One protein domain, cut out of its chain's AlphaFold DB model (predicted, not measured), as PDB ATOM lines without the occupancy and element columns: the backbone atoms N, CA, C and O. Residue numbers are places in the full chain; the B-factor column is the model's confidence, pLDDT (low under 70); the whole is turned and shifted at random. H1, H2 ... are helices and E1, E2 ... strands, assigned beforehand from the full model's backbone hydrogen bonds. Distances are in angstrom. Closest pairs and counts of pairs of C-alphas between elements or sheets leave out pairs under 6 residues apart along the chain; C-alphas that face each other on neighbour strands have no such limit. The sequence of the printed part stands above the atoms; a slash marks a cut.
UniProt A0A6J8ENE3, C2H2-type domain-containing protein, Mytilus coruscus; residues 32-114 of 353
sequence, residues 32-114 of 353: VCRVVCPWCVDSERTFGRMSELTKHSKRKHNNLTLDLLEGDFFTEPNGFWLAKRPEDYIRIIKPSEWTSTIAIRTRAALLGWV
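AT A GLANCE: This is residues 32 to 114 of the 353 residues of the protein "C2H2-type domain-containing protein" of Mytilus coruscus (UniProt A0A6J8ENE3). A small antiparallel sheet of two strands, E1 and E2, has H1 near one end and H2 near the other; H3 is set off, with loops between. Printed are 83 residues, under half in named elements, ordered E1 H1 E2 H2 H3, mostly helix. It is compact, radius of gyration of the C-alphas 12.6 A, spanning 36 by 27 by 22 A.

HOW THE PARTS SIT: Start at E1, residues 33 to 36, antiparallel to E2, residues 81 to 83; N 34 and O 82 are within hydrogen-bond range, 2.8 A. The closest C-alphas of E1 and H1, residues 50 to 60, are Val 35 and Met 50, 6.5 A; those of E2 and H2, residues 86 to 92, are Ala 83 and Tyr 89, 5.5 A. H3, residues 101 to 114, is apart from H1, H2, E1 and E2. Every helix O i to N i+4 pair is within range.

IN THESE COORDINATES: Find C-alpha 33 at (26.668, 2.661, 201.016), where E1 begins. H1 runs 15.1 A, H2 10.2 A; H3 runs 19.8 A to C-alpha 114 at (37.612, 5.320, 184.109).

THE WHOLE: No cut. Links E1 to H1 and H1 to E2 are long. Look for pLDDT under 70 at residues 65 to 71, 95 to 99 and 101 to 114.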
ATOM      1  N   VAL A  32      25.166  -0.115 203.808       89.62
ATOM      2  CA  VAL A  32      24.383   0.035 202.572       89.62
ATOM      3  C   VAL A  32      25.089   0.818 201.483       89.62
ATOM      4  O   VAL A  32      24.902   0.522 200.303       89.62
ATOM      5  N   CYS A  33      25.895   1.798 201.887       89.81
ATOM      6  CA  CYS A  33      26.668   2.661 201.016       89.81
ATOM      7  C   CYS A  33      28.084   2.784 201.568       89.81
ATOM      8  O   CYS A  33      28.272   2.970 202.771       89.81
ATOM      9  N   ARG A  34      29.073   2.728 200.680       92.12
ATOM     10  CA  ARG A  34      30.476   2.989 200.996       92.12
ATOM     11  C   ARG A  34      31.079   3.946 199.991       92.12
ATOM     12  O   ARG A  34      30.748   3.873 198.817       92.12
ATOM     13  N   VAL A  35      31.980   4.812 200.428       90.19
ATOM     14  CA  VAL A  35      32.720   5.718 199.545       90.19
ATOM     15  C   VAL A  35      34.010   5.052 199.080       90.19
ATOM     16  O   VAL A  35      34.737   4.504 199.904       90.19
ATOM     17  N   VAL A  36      34.318   5.109 197.788       89.94
ATOM     18  CA  VAL A  36      35.554   4.575 197.197       89.94
ATOM     19  C   VAL A  36      36.617   5.662 197.137       89.94
ATOM     20  O   VAL A  36      36.333   6.802 196.769       89.94
ATOM     21  N   CYS A  37      37.858   5.298 197.457       89.81
ATOM     22  CA  CYS A  37      39.005   6.146 197.168       89.81
ATOM     23  C   CYS A  37      39.410   6.020 195.689       89.81
ATOM     24  O   CYS A  37      39.830   4.935 195.285       89.81
ATOM     25  N   PRO A  38      39.354   7.102 194.889       83.06
ATOM     26  CA  PRO A  38      39.661   7.036 193.458       83.06
ATOM     27  C   PRO A  38      41.146   6.770 193.164       83.06
ATOM     28  O   PRO A  38      41.494   6.387 192.055       83.06
ATOM     29  N   TRP A  39      42.033   6.943 194.145       84.50
ATOM     30  CA  TRP A  39      43.474   6.724 193.979       84.50
ATOM     31  C   TRP A  39      43.952   5.347 194.439       84.50
ATOM     32  O   TRP A  39      45.074   4.957 194.136       84.50
ATOM     33  N   CYS A  40      43.128   4.597 195.169       88.44
ATOM     34  CA  CYS A  40      43.471   3.256 195.643       88.44
ATOM     35  C   CYS A  40      42.923   2.173 194.709       88.44
ATOM     36  O   CYS A  40      42.242   1.260 195.172       88.44
ATOM     37  N   VAL A  41      43.225   2.275 193.413       79.56
ATOM     38  CA  VAL A  41      42.680   1.386 192.368       79.56
ATOM     39  C   VAL A  41      42.983  -0.072 192.666       79.56
ATOM     40  O   VAL A  41      42.076  -0.891 192.702       79.56
ATOM     41  N   ASP A  42      44.238  -0.368 192.991       76.06
ATOM     42  CA  ASP A  42      44.710  -1.744 193.156       76.06
ATOM     43  C   ASP A  42      44.128  -2.443 194.389       76.06
ATOM     44  O   ASP A  42      44.126  -3.666 194.479       76.06
ATOM     45  N   SER A  43      43.665  -1.668 195.374       85.06
ATOM     46  CA  SER A  43      43.162  -2.202 196.646       85.06
ATOM     47  C   SER A  43      41.674  -1.958 196.865       85.06
ATOM     48  O   SER A  43      41.169  -2.322 197.926       85.06
ATOM     49  N   GLU A  44      41.001  -1.312 195.904       84.56
ATOM     50  CA  GLU A  44      39.575  -0.966 195.928       84.56
ATOM     51  C   GLU A  44      39.100  -0.466 197.307       84.56
ATOM     52  O   GLU A  44      38.061  -0.871 197.835       84.56
ATOM     53  N   ARG A  45      39.898   0.398 197.955       90.88
ATOM     54  CA  ARG A  45      39.631   0.800 199.345       90.88
ATOM     55  C   ARG A  45      38.317   1.567 199.453       90.88
ATOM     56  O   ARG A  45      38.147   2.631 198.853       90.88
ATOM     57  N   THR A  46      37.433   1.044 200.301       92.12
ATOM     58  CA  THR A  46      36.121   1.618 200.605       92.12
ATOM     59  C   THR A  46      36.024   2.094 202.052       92.12
ATOM     60  O   THR A  46      36.665   1.547 202.949       92.12
ATOM     61  N   PHE A  47      35.194   3.109 202.282       93.00
ATOM     62  CA  PHE A  47      34.994   3.766 203.574       93.00
ATOM     63  C   PHE A  47      33.510   3.855 203.898       93.00
ATOM     64  O   PHE A  47      32.693   4.034 202.996       93.00
ATOM     65  N   GLY A  48      33.144   3.763 205.176       90.12
ATOM     66  CA  GLY A  48      31.753   3.972 205.575       90.12
ATOM     67  C   GLY A  48      31.376   5.445 205.446       90.12
ATOM     68  O   GLY A  48      30.290   5.785 204.989       90.12
ATOM     69  N   ARG A  49      32.297   6.346 205.806       89.56
ATOM     70  CA  ARG A  49      32.030   7.789 205.859       89.56
ATOM     71  C   ARG A  49      32.984   8.593 204.988       89.56
ATOM     72  O   ARG A  49      34.157   8.263 204.838       89.56
ATOM     73  N   MET A  50      32.500   9.737 204.507       88.50
ATOM     74  CA  MET A  50      33.310  10.676 203.727       88.50
ATOM     75  C   MET A  50      34.521  11.200 204.510       88.50
ATOM     76  O   MET A  50      35.623  11.287 203.981       88.50
ATOM     77  N   SER A  51      34.347  11.471 205.806       90.31
ATOM     78  CA  SER A  51      35.431  11.936 206.676       90.31
ATOM     79  C   SER A  51      36.569  10.919 206.814       90.31
ATOM     80  O   SER A  51      37.728  11.306 206.983       90.31
ATOM     81  N   GLU A  52      36.268   9.624 206.721       93.12
ATOM     82  CA  GLU A  52      37.273   8.559 206.710       93.12
ATOM     83  C   GLU A  52      38.038   8.553 205.387       93.12
ATOM     84  O   GLU A  52      39.268   8.496 205.412       93.12
ATOM     85  N   LEU A  53      37.342   8.715 204.255       91.88
ATOM     86  CA  LEU A  53      37.979   8.874 202.947       91.88
ATOM     87  C   LEU A  53      38.896  10.105 202.915       91.88
ATOM     88  O   LEU A  53      40.024  10.009 202.434       91.88
ATOM     89  N   THR A  54      38.464  11.251 203.448       90.19
ATOM     90  CA  THR A  54      39.299  12.461 203.505       90.19
ATOM     91  C   THR A  54      40.563  12.216 204.328       90.19
ATOM     92  O   THR A  54      41.663  12.556 203.894       90.19
ATOM     93  N   LYS A  55      40.437  11.583 205.505       92.75
ATOM     94  CA  LYS A  55      41.591  11.223 206.348       92.75
ATOM     95  C   LYS A  55      42.526  10.251 205.636       92.75
ATOM     96  O   LYS A  55      43.740  10.405 205.716       92.75
ATOM     97  N   HIS A  56      41.970   9.254 204.955       93.56
ATOM     98  CA  HIS A  56      42.740   8.303 204.170       93.56
ATOM     99  C   HIS A  56      43.502   9.001 203.041       93.56
ATOM    100  O   HIS A  56      44.711   8.812 202.934       93.56
ATOM    101  N   SER A  57      42.827   9.859 202.278       90.19
ATOM    102  CA  SER A  57      43.419  10.584 201.151       90.19
ATOM    103  C   SER A  57      44.554  11.488 201.615       90.19
ATOM    104  O   SER A  57      45.663  11.379 201.109       90.19
ATOM    105  N   LYS A  58      44.352  12.259 202.690       89.75
ATOM    106  CA  LYS A  58      45.419  13.079 203.285       89.75
ATOM    107  C   LYS A  58      46.627  12.268 203.770       89.75
ATOM    108  O   LYS A  58      47.728  12.793 203.801       89.75
ATOM    109  N   ARG A  59      46.439  11.007 204.177       92.56
ATOM    110  CA  ARG A  59      47.520  10.151 204.707       92.56
ATOM    111  C   ARG A  59      48.246   9.336 203.641       92.56
ATOM    112  O   ARG A  59      49.428   9.065 203.800       92.56
ATOM    113  N   LYS A  60      47.531   8.852 202.626       93.12
ATOM    114  CA  LYS A  60      48.054   7.919 201.609       93.12
ATOM    115  C   LYS A  60      48.303   8.577 200.257       93.12
ATOM    116  O   LYS A  60      49.050   8.032 199.456       93.12
ATOM    117  N   HIS A  61      47.700   9.738 200.034       87.94
ATOM    118  CA  HIS A  61      47.730  10.491 198.786       87.94
ATOM    119  C   HIS A  61      48.127  11.950 199.057       87.94
ATOM    120  O   HIS A  61      47.646  12.856 198.393       87.94
ATOM    121  N   ASN A  62      48.997  12.181 200.045       82.44
ATOM    122  CA  ASN A  62      49.509  13.510 200.397       82.44
ATOM    123  C   ASN A  62      50.300  14.174 199.256       82.44
ATOM    124  O   ASN A  62      50.305  15.393 199.158       82.44
ATOM    125  N   ASN A  63      50.953  13.372 198.412       74.50
ATOM    126  CA  ASN A  63      51.744  13.847 197.272       74.50
ATOM    127  C   ASN A  63      50.902  14.089 196.017       74.50
ATOM    128  O   ASN A  63      51.381  14.681 195.054       74.50
ATOM    129  N   LEU A  64      49.666  13.589 195.999       71.12
ATOM    130  CA  LEU A  64      48.725  13.953 194.957       71.12
ATOM    131  C   LEU A  64      48.214  15.334 195.317       71.12
ATOM    132  O   LEU A  64      47.870  15.582 196.471       71.12
ATOM    133  N   THR A  65      48.199  16.228 194.337       63.28
ATOM    134  CA  THR A  65      47.718  17.593 194.493       63.28
ATOM    135  C   THR A  65      46.219  17.530 194.784       63.28
ATOM    136  O   THR A  65      45.379  17.649 193.898       63.28
ATOM    137  N   LEU A  66      45.864  17.276 196.042       62.97
ATOM    138  CA  LEU A  66      44.496  17.376 196.532       62.97
ATOM    139  C   LEU A  66      43.963  18.789 196.279       62.97
ATOM    140  O   LEU A  66      42.764  18.944 196.119       62.97
ATOM    141  N   ASP A  67      44.862  19.767 196.145       62.62
ATOM    142  CA  ASP A  67      44.572  21.149 195.770       62.62
ATOM    143  C   ASP A  67      44.140  21.309 194.298       62.62
ATOM    144  O   ASP A  67      43.510  22.306 193.959       62.62
ATOM    145  N   LEU A  68      44.442  20.343 193.412       61.59
ATOM    146  CA  LEU A  68      43.904  20.324 192.040       61.59
ATOM    147  C   LEU A  68      42.454  19.838 191.997       61.59
ATOM    148  O   LEU A  68      41.761  20.057 191.003       61.59
ATOM    149  N   LEU A  69      41.999  19.153 193.044       64.69
ATOM    150  CA  LEU A  69      40.585  18.876 193.203       64.69
ATOM    151  C   LEU A  69      39.959  20.058 193.928       64.69
ATOM    152  O   LEU A  69      40.363  20.410 195.034       64.69
ATOM    153  N   GLU A  70      38.957  20.662 193.293       67.12
ATOM    154  CA  GLU A  70      38.120  21.676 193.927       67.12
ATOM    155  C   GLU A  70      37.673  21.152 195.311       67.12
ATOM    156  O   GLU A  70      37.382  19.963 195.488       67.12
ATOM    157  N   GLY A  71      37.698  22.015 196.338       68.25
ATOM    158  CA  GLY A  71      37.534  21.614 197.749       68.25
ATOM    159  C   GLY A  71      36.208  20.908 198.073       68.25
ATOM    160  O   GLY A  71      36.018  20.370 199.164       68.25
ATOM    161  N   ASP A  72      35.297  20.874 197.111       72.88
ATOM    162  CA  ASP A  72      34.016  20.193 197.148       72.88
ATOM    163  C   ASP A  72      34.073  18.704 196.762       72.88
ATOM    164  O   ASP A  72      33.071  18.006 196.930       72.88
ATOM    165  N   PHE A  73      35.203  18.174 196.290       71.38
ATOM    166  CA  PHE A  73      35.299  16.775 195.864       71.38
ATOM    167  C   PHE A  73      34.987  15.794 197.000       71.38
ATOM    168  O   PHE A  73      34.327  14.774 196.810       71.38
ATOM    169  N   PHE A  74      35.405  16.136 198.221       77.44
ATOM    170  CA  PHE A  74      35.141  15.352 199.430       77.44
ATOM    171  C   PHE A  74      33.823  15.723 200.115       77.44
ATOM    172  O   PHE A  74      33.652  15.493 201.314       77.44
ATOM    173  N   THR A  75      32.880  16.312 199.386       82.75
ATOM    174  CA  THR A  75      31.525  16.513 199.894       82.75
ATOM    175  C   THR A  75      30.677  15.274 199.621       82.75
ATOM    176  O   THR A  75      30.892  14.535 198.659       82.75
ATOM    177  N   GLU A  76      29.681  15.022 200.476       80.00
ATOM    178  CA  GLU A  76      28.763  13.891 200.301       80.00
ATOM    179  C   GLU A  76      28.164  13.754 198.884       80.00
ATOM    180  O   GLU A  76      28.138  12.621 198.401       80.00
ATOM    181  N   PRO A  77      27.703  14.825 198.202       79.56
ATOM    182  CA  PRO A  77      27.117  14.702 196.868       79.56
ATOM    183  C   PRO A  77      28.135  14.475 195.741       79.56
ATOM    184  O   PRO A  77      27.720  14.126 194.636       79.56
ATOM    185  N   ASN A  78      29.431  14.672 195.995       76.81
ATOM    186  CA  ASN A  78      30.488  14.539 194.986       76.81
ATOM    187  C   ASN A  78      31.325  13.263 195.155       76.81
ATOM    188  O   ASN A  78      32.072  12.888 194.255       76.81
ATOM    189  N   GLY A  79      31.165  12.564 196.279       79.81
ATOM    190  CA  GLY A  79      31.825  11.291 196.531       79.81
ATOM    191  C   GLY A  79      31.418  10.157 195.589       79.81
ATOM    192  O   GLY A  79      30.277  10.081 195.130       79.81
ATOM    193  N   PHE A  80      32.326   9.198 195.389       80.50
ATOM    194  CA  PHE A  80      32.022   7.943 194.694       80.50
ATOM    195  C   PHE A  80      31.450   6.931 195.662       80.50
ATOM    196  O   PHE A  80      32.187   6.250 196.370       80.50
ATOM    197  N   TRP A  81      30.131   6.826 195.699       83.69
ATOM    198  CA  TRP A  81      29.472   5.868 196.570       83.69
ATOM    199  C   TRP A  81      29.137   4.582 195.823       83.69
ATOM    200  O   TRP A  81      28.440   4.599 194.811       83.69
ATOM    201  N   LEU A  82      29.593   3.459 196.364       84.31
ATOM    202  CA  LEU A  82      29.100   2.131 196.047       84.31
ATOM    203  C   LEU A  82      27.945   1.822 196.986       84.31
ATOM    204  O   LEU A  82      28.128   1.756 198.200       84.31
ATOM    205  N   ALA A  83      26.765   1.622 196.417       84.38
ATOM    206  CA  ALA A  83      25.622   1.108 197.148       84.38
ATOM    207  C   ALA A  83      25.390  -0.354 196.779       84.38
ATOM    208  O   ALA A  83      25.502  -0.727 195.611       84.38
ATOM    209  N   LYS A  84      25.021  -1.179 197.765       77.50
ATOM    210  CA  LYS A  84      24.658  -2.583 197.507       77.50
ATOM    211  C   LYS A  84      23.416  -2.683 196.618       77.50
ATOM    212  O   LYS A  84      23.290  -3.622 195.837       77.50
ATOM    213  N   ARG A  85      22.503  -1.717 196.753       76.56
ATOM    214  CA  ARG A  85      21.284  -1.591 195.952       76.56
ATOM    215  C   ARG A  85      21.067  -0.133 195.528       76.56
ATOM    216  O   ARG A  85      21.321   0.762 196.338       76.56
ATOM    217  N   PRO A  86      20.579   0.132 194.303       72.81
ATOM    218  CA  PRO A  86      20.308   1.492 193.829       72.81
ATOM    219  C   PRO A  86      19.336   2.281 194.719       72.81
ATOM    220  O   PRO A  86      19.492   3.486 194.904       72.81
ATOM    221  N   GLU A  87      18.352   1.610 195.316       80.19
ATOM    222  CA  GLU A  87      17.341   2.245 196.166       80.19
ATOM    223  C   GLU A  87      17.958   2.812 197.447       80.19
ATOM    224  O   GLU A  87      17.559   3.882 197.913       80.19
ATOM    225  N   ASP A  88      18.959   2.120 197.997       83.38
ATOM    226  CA  ASP A  88      19.684   2.571 199.182       83.38
ATOM    227  C   ASP A  88      20.497   3.839 198.865       83.38
ATOM    228  O   ASP A  88      20.504   4.780 199.661       83.38
ATOM    229  N   TYR A  89      21.095   3.921 197.667       82.88
ATOM    230  CA  TYR A  89      21.796   5.122 197.198       82.88
ATOM    231  C   TYR A  89      20.864   6.338 197.175       82.88
ATOM    232  O   TYR A  89      21.164   7.355 197.797       82.88
ATOM    233  N   ILE A  90      19.709   6.223 196.509       81.44
ATOM    234  CA  ILE A  90      18.763   7.337 196.316       81.44
ATOM    235  C   ILE A  90      18.197   7.833 197.655       81.44
ATOM    236  O   ILE A  90      17.947   9.026 197.834       81.44
ATOM    237  N   ARG A  91      18.008   6.933 198.628       83.88
ATOM    238  CA  ARG A  91      17.505   7.287 199.965       83.88
ATOM    239  C   ARG A  91      18.536   8.036 200.809       83.88
ATOM    240  O   ARG A  91      18.166   8.893 201.615       83.88
ATOM    241  N   ILE A  92      19.815   7.714 200.635       82.38
ATOM    242  CA  ILE A  92      20.918   8.189 201.483       82.38
ATOM    243  C   ILE A  92      21.586   9.432 200.913       82.38
ATOM    244  O   ILE A  92      22.013  10.328 201.653       82.38
ATOM    245  N   ILE A  93      21.699   9.487 199.595       81.19
ATOM    246  CA  ILE A  93      22.463  10.501 198.891       81.19
ATOM    247  C   ILE A  93      21.473  11.331 198.117       81.19
ATOM    248  O   ILE A  93      20.877  10.877 197.146       81.19
ATOM    249  N   LYS A  94      21.299  12.574 198.568       79.19
ATOM    250  CA  LYS A  94      20.637  13.570 197.743       79.19
ATOM    251  C   LYS A  94      21.575  13.807 196.556       79.19
ATOM    252  O   LYS A  94      22.710  14.221 196.807       79.19
ATOM    253  N   PRO A  95      21.159  13.512 195.313       64.44
ATOM    254  CA  PRO A  95      21.992  13.798 194.159       64.44
ATOM    255  C   PRO A  95      22.401  15.268 194.209       64.44
ATOM    256  O   PRO A  95      21.574  16.126 194.536       64.44
ATOM    257  N   SER A  96      23.665  15.557 193.908       65.19
ATOM    258  CA  SER A  96      24.068  16.909 193.524       65.19
ATOM    259  C   SER A  96      23.111  17.393 192.434       65.19
ATOM    260  O   SER A  96      22.721  16.601 191.567       65.19
ATOM    261  N   GLU A  97      22.710  18.668 192.476       64.62
ATOM    262  CA  GLU A  97      21.885  19.228 191.405       64.62
ATOM    263  C   GLU A  97      22.541  18.913 190.062       64.62
ATOM    264  O   GLU A  97      23.756  19.056 189.907       64.62
ATOM    265  N   TRP A  98      21.763  18.395 189.108       60.38
ATOM    266  CA  TRP A  98      22.330  17.879 187.859       60.38
ATOM    267  C   TRP A  98      23.090  18.969 187.084       60.38
ATOM    268  O   TRP A  98      24.060  18.655 186.397       60.38
ATOM    269  N   THR A  99      22.675  20.225 187.284       65.69
ATOM    270  CA  THR A  99      23.235  21.479 186.765       65.69
ATOM    271  C   THR A  99      24.447  21.998 187.532       65.69
ATOM    272  O   THR A  99      25.048  22.976 187.096       65.69
ATOM    273  N   SER A 100      24.822  21.399 188.667       73.25
ATOM    274  CA  SER A 100      25.991  21.841 189.425       73.25
ATOM    275  C   SER A 100      27.242  21.681 188.564       73.25
ATOM    276  O   SER A 100      27.639  20.562 188.228       73.25
ATOM    277  N   THR A 101      27.871  22.806 188.219       68.94
ATOM    278  CA  THR A 101      29.104  22.863 187.418       68.94
ATOM    279  C   THR A 101      30.183  21.949 187.988       68.94
ATOM    280  O   THR A 101      30.863  21.246 187.246       68.94
ATOM    281  N   ILE A 102      30.272  21.903 189.316       65.06
ATOM    282  CA  ILE A 102      31.177  21.047 190.078       65.06
ATOM    283  C   ILE A 102      30.864  19.575 189.815       65.06
ATOM    284  O   ILE A 102      31.720  18.835 189.344       65.06
ATOM    285  N   ALA A 103      29.616  19.148 190.030       63.16
ATOM    286  CA  ALA A 103      29.229  17.757 189.819       63.16
ATOM    287  C   ALA A 103      29.443  17.317 188.361       63.16
ATOM    288  O   ALA A 103      29.836  16.178 188.105       63.16
ATOM    289  N   ILE A 104      29.225  18.216 187.396       67.31
ATOM    290  CA  ILE A 104      29.521  17.978 185.978       67.31
ATOM    291  C   ILE A 104      31.030  17.778 185.768       67.31
ATOM    292  O   ILE A 104      31.423  16.793 185.141       67.31
ATOM    293  N   ARG A 105      31.876  18.659 186.318       68.00
ATOM    294  CA  ARG A 105      33.344  18.554 186.234       68.00
ATOM    295  C   ARG A 105      33.865  17.280 186.892       68.00
ATOM    296  O   ARG A 105      34.633  16.554 186.267       68.00
ATOM    297  N   THR A 106      33.397  16.955 188.097       64.31
ATOM    298  CA  THR A 106      33.762  15.723 188.810       64.31
ATOM    299  C   THR A 106      33.377  14.484 188.003       64.31
ATOM    300  O   THR A 106      34.195  13.579 187.843       64.31
ATOM    301  N   ARG A 107      32.164  14.444 187.429       68.25
ATOM    302  CA  ARG A 107      31.729  13.344 186.548       68.25
ATOM    303  C   ARG A 107      32.597  13.244 185.295       68.25
ATOM    304  O   ARG A 107      32.962  12.138 184.914       68.25
ATOM    305  N   ALA A 108      32.941  14.366 184.665       67.94
ATOM    306  CA  ALA A 108      33.790  14.382 183.475       67.94
ATOM    307  C   ALA A 108      35.214  13.883 183.776       67.94
ATOM    308  O   ALA A 108      35.722  13.024 183.055       67.94
ATOM    309  N   ALA A 109      35.822  14.357 184.866       64.06
ATOM    310  CA  ALA A 109      37.133  13.903 185.329       64.06
ATOM    311  C   ALA A 109      37.123  12.402 185.652       64.06
ATOM    312  O   ALA A 109      38.021  11.672 185.232       64.06
ATOM    313  N   LEU A 110      36.066  11.923 186.319       63.94
ATOM    314  CA  LEU A 110      35.882  10.503 186.598       63.94
ATOM    315  C   LEU A 110      35.761   9.689 185.311       63.94
ATOM    316  O   LEU A 110      36.437   8.678 185.176       63.94
ATOM    317  N   LEU A 111      34.899  10.087 184.374       66.19
ATOM    318  CA  LEU A 111      34.714   9.348 183.125       66.19
ATOM    319  C   LEU A 111      36.017   9.281 182.328       66.19
ATOM    320  O   LEU A 111      36.353   8.215 181.825       66.19
ATOM    321  N   GLY A 112      36.781  10.376 182.281       67.31
ATOM    322  CA  GLY A 112      38.117  10.385 181.686       67.31
ATOM    323  C   GLY A 112      39.073   9.417 182.386       67.31
ATOM    324  O   GLY A 112      39.785   8.668 181.724       67.31
ATOM    325  N   TRP A 113      39.044   9.377 183.719       64.69
ATOM    326  CA  TRP A 113      39.852   8.456 184.513       64.69
ATOM    327  C   TRP A 113      39.438   6.986 184.336       64.69
ATOM    328  O   TRP A 113      40.300   6.129 184.156       64.69
ATOM    329  N   VAL A 114      38.137   6.676 184.342       60.84
ATOM    330  CA  VAL A 114      37.612   5.320 184.109       60.84
ATOM    331  C   VAL A 114      38.001   4.851 182.716       60.84
ATOM    332  O   VAL A 114      38.468   3.727 182.575       60.84
TER     333      VAL A 114